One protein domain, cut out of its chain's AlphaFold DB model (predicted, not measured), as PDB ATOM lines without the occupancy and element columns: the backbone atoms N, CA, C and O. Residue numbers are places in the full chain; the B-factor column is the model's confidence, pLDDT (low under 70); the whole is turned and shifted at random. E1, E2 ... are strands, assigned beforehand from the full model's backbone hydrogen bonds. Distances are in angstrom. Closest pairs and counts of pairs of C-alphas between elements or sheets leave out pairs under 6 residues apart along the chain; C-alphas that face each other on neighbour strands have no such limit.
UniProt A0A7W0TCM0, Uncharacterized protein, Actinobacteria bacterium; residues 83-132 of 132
ATOM      1  N   HIS A  83      22.622  10.492  30.434       81.00
ATOM      2  CA  HIS A  83      23.138  11.391  29.397       81.00
ATOM      3  C   HIS A  83      24.669  11.380  29.293       81.00
ATOM      4  O   HIS A  83      25.204  11.610  28.209       81.00
ATOM      5  N   GLY A  84      25.369  11.133  30.403       75.62
ATOM      6  CA  GLY A  84      26.820  10.946  30.399       75.62
ATOM      7  C   GLY A  84      27.239   9.584  29.843       75.62
ATOM      8  O   GLY A  84      28.254   9.491  29.166       75.62
ATOM      9  N   LEU A  85      26.441   8.542  30.089       76.75
ATOM     10  CA  LEU A  85      26.734   7.160  29.696       76.75
ATOM     11  C   LEU A  85      26.350   6.845  28.239       76.75
ATOM     12  O   LEU A  85      27.088   6.169  27.524       76.75
ATOM     13  N   LEU A  86      25.168   7.291  27.814       83.00
ATOM     14  CA  LEU A  86      24.582   6.942  26.525       83.00
ATOM     15  C   LEU A  86      25.043   7.912  25.441       83.00
ATOM     16  O   LEU A  86      24.950   9.128  25.602       83.00
ATOM     17  N   ASP A  87      25.479   7.359  24.314       83.12
ATOM     18  CA  ASP A  87      25.668   8.119  23.082       83.12
ATOM     19  C   ASP A  87      24.348   8.163  22.304       83.12
ATOM     20  O   ASP A  87      23.729   9.213  22.122       83.12
ATOM     21  N   ARG A  88      23.839   6.985  21.925       85.88
ATOM     22  CA  ARG A  88      22.597   6.869  21.156       85.88
ATOM     23  C   ARG A  88      21.859   5.572  21.432       85.88
ATOM     24  O   ARG A  88      22.429   4.563  21.834       85.88
ATOM     25  N   VAL A  89      20.565   5.589  21.134       87.75
ATOM     26  CA  VAL A  89      19.716   4.397  21.156       87.75
ATOM     27  C   VAL A  89      19.201   4.155  19.745       87.75
ATOM     28  O   VAL A  89      18.465   4.971  19.192       87.75
ATOM     29  N   VAL A  90      19.601   3.035  19.152       88.56
ATOM     30  CA  VAL A  90      19.168   2.618  17.820       88.56
ATOM     31  C   VAL A  90      17.959   1.708  17.974       88.56
ATOM     32  O   VAL A  90      18.031   0.652  18.598       88.56
ATOM     33  N   VAL A  91      16.833   2.124  17.399       90.75
ATOM     34  CA  VAL A  91      15.591   1.349  17.413       90.75
ATOM     35  C   VAL A  91      15.290   0.876  15.998       90.75
ATOM     36  O   VAL A  91      15.014   1.679  15.108       90.75
ATOM     37  N   SER A  92      15.313  -0.434  15.781       88.25
ATOM     38  CA  SER A  92      14.945  -1.036  14.507       88.25
ATOM     39  C   SER A  92      13.431  -1.237  14.391       88.25
ATOM     40  O   SER A  92      12.681  -1.425  15.360       88.25
ATOM     41  N   ARG A  93      12.939  -1.171  13.152       88.19
ATOM     42  CA  ARG A  93      11.518  -1.374  12.857       88.19
ATOM     43  C   ARG A  93      11.114  -2.816  13.180       88.19
ATOM     44  O   ARG A  93      11.849  -3.756  12.895       88.19
ATOM     45  N   ALA A  94       9.905  -2.999  13.717       88.31
ATOM     46  CA  ALA A  94       9.322  -4.330  13.863       88.31
ATOM     47  C   ALA A  94       9.223  -5.047  12.512       88.31
ATOM     48  O   ALA A  94       8.641  -4.517  11.563       88.31
ATOM     49  N   ARG A  95       9.751  -6.271  12.453       83.56
ATOM     50  CA  ARG A  95       9.398  -7.242  11.416       83.56
ATOM     51  C   ARG A  95       8.089  -7.907  11.843       83.56
ATOM     52  O   ARG A  95       7.990  -8.351  12.979       83.56
ATOM     53  N   GLY A  96       7.081  -7.917  10.968       82.44
ATOM     54  CA  GLY A  96       5.736  -8.427  11.277       82.44
ATOM     55  C   GLY A  96       4.746  -7.362  11.774       82.44
ATOM     56  O   GLY A  96       5.079  -6.186  11.922       82.44
ATOM     57  N   ARG A  97       3.485  -7.765  11.989       78.31
ATOM     58  CA  ARG A  97       2.385  -6.883  12.420       78.31
ATOM     59  C   ARG A  97       1.664  -7.483  13.629       78.31
ATOM     60  O   ARG A  97       1.469  -8.695  13.706       78.31
ATOM     61  N   GLY A  98       1.233  -6.627  14.553       81.50
ATOM     62  CA  GLY A  98       0.473  -7.037  15.734       81.50
ATOM     63  C   GLY A  98       1.276  -7.970  16.639       81.50
ATOM     64  O   GLY A  98       2.388  -7.646  17.037       81.50
ATOM     65  N   LYS A  99       0.708  -9.136  16.947       79.81
ATOM     66  CA  LYS A  99       1.270 -10.107  17.899       79.81
ATOM     67  C   LYS A  99       2.527 -10.821  17.383       79.81
ATOM     68  O   LYS A  99       3.275 -11.363  18.180       79.81
ATOM     69  N   ASN A 100       2.761 -10.777  16.068       81.94
ATOM     70  CA  ASN A 100       3.918 -11.398  15.415       81.94
ATOM     71  C   ASN A 100       5.079 -10.408  15.216       81.94
ATOM     72  O   ASN A 100       6.018 -10.707  14.488       81.94
ATOM     73  N   ALA A 101       4.977  -9.196  15.771       85.19
ATOM     74  CA  ALA A 101       6.059  -8.226  15.735       85.19
ATOM     75  C   ALA A 101       7.181  -8.637  16.694       85.19
ATOM     76  O   ALA A 101       6.901  -8.987  17.841       85.19
ATOM     77  N   ASN A 102       8.438  -8.519  16.258       83.81
ATOM     78  CA  ASN A 102       9.571  -8.799  17.142       83.81
ATOM     79  C   ASN A 102       9.494  -7.955  18.438       83.81
ATOM     80  O   ASN A 102       9.171  -6.754  18.383       83.81
ATOM     81  N   PRO A 103       9.809  -8.540  19.605       85.06
ATOM     82  CA  PRO A 103       9.882  -7.835  20.880       85.06
ATOM     83  C   PRO A 103      10.762  -6.581  20.828       85.06
ATOM     84  O   PRO A 103      11.716  -6.500  20.061       85.06
ATOM     85  N   VAL A 104      10.458  -5.580  21.662       82.31
ATOM     86  CA  VAL A 104      11.242  -4.329  21.725       82.31
ATOM     87  C   VAL A 104      12.699  -4.604  22.098       82.31
ATOM     88  O   VAL A 104      13.588  -4.030  21.485       82.31
ATOM     89  N   ARG A 105      12.954  -5.536  23.026       81.00
ATOM     90  CA  ARG A 105      14.319  -5.904  23.447       81.00
ATOM     91  C   ARG A 105      15.211  -6.370  22.284       81.00
ATOM     92  O   ARG A 105      16.402  -6.132  22.307       81.00
ATOM     93  N   GLU A 106      14.627  -6.991  21.258       83.44
ATOM     94  CA  GLU A 106      15.340  -7.502  20.073       83.44
ATOM     95  C   GLU A 106      15.503  -6.427  18.990       83.44
ATOM     96  O   GLU A 106      16.082  -6.664  17.932       83.44
ATOM     97  N   ARG A 107      14.944  -5.240  19.230       86.56
ATOM     98  CA  ARG A 107      14.931  -4.117  18.295       86.56
ATOM     99  C   ARG A 107      15.653  -2.892  18.818       86.56
ATOM    100  O   ARG A 107      15.771  -1.923  18.078       86.56
ATOM    101  N   VAL A 108      16.096  -2.909  20.067       89.38
ATOM    102  CA  VAL A 108      16.757  -1.778  20.704       89.38
ATOM    103  C   VAL A 108      18.217  -2.138  20.910       89.38
ATOM    104  O   VAL A 108      18.527  -3.096  21.606       89.38
ATOM    105  N   GLN A 109      19.098  -1.346  20.315       87.81
ATOM    106  CA  GLN A 109      20.525  -1.361  20.592       87.81
ATOM    107  C   GLN A 109      20.883  -0.069  21.312       87.81
ATOM    108  O   GLN A 109      20.580   1.028  20.837       87.81
ATOM    109  N   ILE A 110      21.506  -0.204  22.474       85.44
ATOM    110  CA  ILE A 110      21.974   0.927  23.263       85.44
ATOM    111  C   ILE A 110      23.471   1.060  23.003       85.44
ATOM    112  O   ILE A 110      24.238   0.141  23.278       85.44
ATOM    113  N   VAL A 111      23.861   2.200  22.444       83.50
ATOM    114  CA  VAL A 111      25.251   2.543  22.161       83.50
ATOM    115  C   VAL A 111      25.720   3.474  23.268       83.50
ATOM    116  O   VAL A 111      25.164   4.560  23.471       83.50
ATOM    117  N   LEU A 112      26.716   3.019  24.012       82.06
ATOM    118  CA  LEU A 112      27.397   3.810  25.022       82.06
ATOM    119  C   LEU A 112      28.376   4.772  24.349       82.06
ATOM    120  O   LEU A 112      28.801   4.561  23.206       82.06
ATOM    121  N   ARG A 113      28.779   5.810  25.078       74.19
ATOM    122  CA  ARG A 113      29.904   6.649  24.654       74.19
ATOM    123  C   ARG A 113      31.166   5.806  24.459       74.19
ATOM    124  O   ARG A 113      31.379   4.821  25.160       74.19
ATOM    125  N   GLY A 114      31.958   6.147  23.443       72.31
ATOM    126  CA  GLY A 114      33.045   5.290  22.951       72.31
ATOM    127  C   GLY A 114      32.608   4.189  21.973       72.31
ATOM    128  O   GLY A 114      33.413   3.323  21.645       72.31
ATOM    129  N   ASN A 115      31.362   4.224  21.478       75.19
ATOM    130  CA  ASN A 115      30.816   3.288  20.483       75.19
ATOM    131  C   ASN A 115      30.800   1.817  20.954       75.19
ATOM    132  O   ASN A 115      30.940   0.891  20.154       75.19
ATOM    133  N   VAL A 116      30.609   1.611  22.260       73.69
ATOM    134  CA  VAL A 116      30.474   0.289  22.890       73.69
ATOM    135  C   VAL A 116      28.999  -0.110  22.925       73.69
ATOM    136  O   VAL A 116      28.142   0.685  23.313       73.69
ATOM    137  N   LEU A 117      28.679  -1.341  22.524       77.81
ATOM    138  CA  LEU A 117      27.313  -1.862  22.571       77.81
ATOM    139  C   LEU A 117      26.997  -2.426  23.957       77.81
ATOM    140  O   LEU A 117      27.689  -3.306  24.463       77.81
ATOM    141  N   LEU A 118      25.917  -1.942  24.565       71.25
ATOM    142  CA  LEU A 118      25.437  -2.482  25.830       71.25
ATOM    143  C   LEU A 118      24.697  -3.805  25.568       71.25
ATOM    144  O   LEU A 118      23.592  -3.797  25.024       71.25
ATOM    145  N   GLY A 119      25.305  -4.924  25.972       66.81
ATOM    146  CA  GLY A 119      24.747  -6.275  25.822       66.81
ATOM    147  C   GLY A 119      25.492  -7.182  24.840       66.81
ATOM    148  O   GLY A 119      25.074  -8.322  24.671       66.81
ATOM    149  N   ASP A 120      26.576  -6.704  24.225       52.34
ATOM    150  CA  ASP A 120      27.490  -7.548  23.455       52.34
ATOM    151  C   ASP A 120      28.486  -8.169  24.442       52.34
ATOM    152  O   ASP A 120      29.470  -7.545  24.846       52.34
ATOM    153  N   ASN A 121      28.164  -9.357  24.954       44.12
ATOM    154  CA  ASN A 121      29.127 -10.124  25.727       44.12
ATOM    155  C   ASN A 121      30.154 -10.666  24.714       44.12
ATOM    156  O   ASN A 121      29.742 -11.356  23.780       44.12
ATOM    157  N   PRO A 122      31.463 -10.381  24.834       50.00
ATOM    158  CA  PRO A 122      32.457 -10.835  23.854       50.00
ATOM    159  C   PRO A 122      32.509 -12.368  23.693       50.00
ATOM    160  O   PRO A 122      33.010 -12.853  22.679       50.00
ATOM    161  N   ASP A 123      31.937 -13.124  24.636       46.53
ATOM    162  CA  ASP A 123      31.781 -14.582  24.561       46.53
ATOM    163  C   ASP A 123      30.663 -15.048  23.600       46.53
ATOM    164  O   ASP A 123      30.731 -16.162  23.080       46.53
ATOM    165  N   ASP A 124      29.665 -14.211  23.285       46.78
ATOM    166  CA  ASP A 124      28.556 -14.588  22.387       46.78
ATOM    167  C   ASP A 124      28.948 -14.515  20.895       46.78
ATOM    168  O   ASP A 124      28.308 -15.137  20.041       46.78
ATOM    169  N   ALA A 125      30.036 -13.807  20.567       44.41
ATOM    170  CA  ALA A 125      30.557 -13.699  19.203       44.41
ATOM    171  C   ALA A 125      31.233 -14.997  18.710       44.41
ATOM    172  O   ALA A 125      31.282 -15.252  17.502       44.41
ATOM    173  N   VAL A 126      31.714 -15.850  19.623       44.12
ATOM    174  CA  VAL A 126      32.405 -17.107  19.274       44.12
ATOM    175  C   VAL A 126      31.410 -18.209  18.880       44.12
ATOM    176  O   VAL A 126      31.720 -19.056  18.049       44.12
ATOM    177  N   ALA A 127      30.166 -18.159  19.365       41.41
ATOM    178  CA  ALA A 127      29.159 -19.183  19.068       41.41
ATOM    179  C   ALA A 127      28.561 -19.103  17.645       41.41
ATOM    180  O   ALA A 127      27.911 -20.047  17.199       41.41
ATOM    181  N   GLN A 128      28.761 -17.999  16.911       40.84
ATOM    182  CA  GLN A 128      28.166 -17.803  15.576       40.84
ATOM    183  C   GLN A 128      29.105 -18.138  14.406       40.84
ATOM    184  O   GLN A 128      28.673 -18.070  13.256       40.84
ATOM    185  N   SER A 129      30.359 -18.526  14.666       46.09
ATOM    186  CA  SER A 129      31.345 -18.838  13.615       46.09
ATOM    187  C   SER A 129      31.610 -20.336  13.389       46.09
ATOM    188  O   SER A 129      32.284 -20.674  12.422       46.09
ATOM    189  N   GLU A 130      31.025 -21.241  14.185       35.38
ATOM    190  CA  GLU A 130      31.200 -22.702  14.024       35.38
ATOM    191  C   GLU A 130      30.009 -23.438  13.382       35.38
ATOM    192  O   GLU A 130      30.022 -24.660  13.266       35.38
ATOM    193  N   SER A 131      28.970 -22.735  12.925       43.09
ATOM    194  CA  SER A 131      27.895 -23.347  12.126       43.09
ATOM    195  C   SER A 131      27.981 -22.899  10.669       43.09
ATOM    196  O   SER A 131      27.188 -22.084  10.199       43.09
ATOM    197  N   THR A 132      28.975 -23.414   9.951       39.12
ATOM    198  CA  THR A 132      28.994 -23.488   8.482       39.12
ATOM    199  C   THR A 132      29.466 -24.870   8.073       39.12
ATOM    200  O   THR A 132      30.466 -25.336   8.662       39.12
TER     201      THR A 132
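AT A GLANCE: This is residues 83 to 132 of the 132 residues of an uncharacterized protein of Actinobacteria bacterium (UniProt A0A7W0TCM0). What shape is this? It has little regular structure: a narrow hairpin of strands E1 and E2, lengthened by the loop of residues 92 to 107, with residues 121 to 132 sticking out as a tail. What builds it? The 50 printed residues include no named helix and two strands, E1 then E2, in one antiparallel sheet; the class is all strand, with 11 residues in named elements. How compact is it? It is loose and flat, with radius of gyration of the C-alphas 14.1 A and spans of 36 by 35 by 11 A.

IN THESE COORDINATES: Where is E1? Residues 86 to 91 span 14.0 A from C-alpha 86 at (24.582, 6.942, 26.525). Where is E2? Residues 108 to 112 span 12.8 A, ending at C-alpha 112 (27.397, 3.810, 25.022).

HOW THE PARTS SIT: How do E1 and E2 pair? This antiparallel hairpin has directions 163 degrees apart; C-alphas 86 and 112 face each other at 4.5 A. Which backbone atoms meet? N 90 and O 109, 2.8 A apart, are within hydrogen-bond range.

THE WHOLE: Which link is long? E1 to E2, 16 residues. Is anything cut or uncertain? The printed part has no cut; residues 119 to 132 have pLDDT under 70.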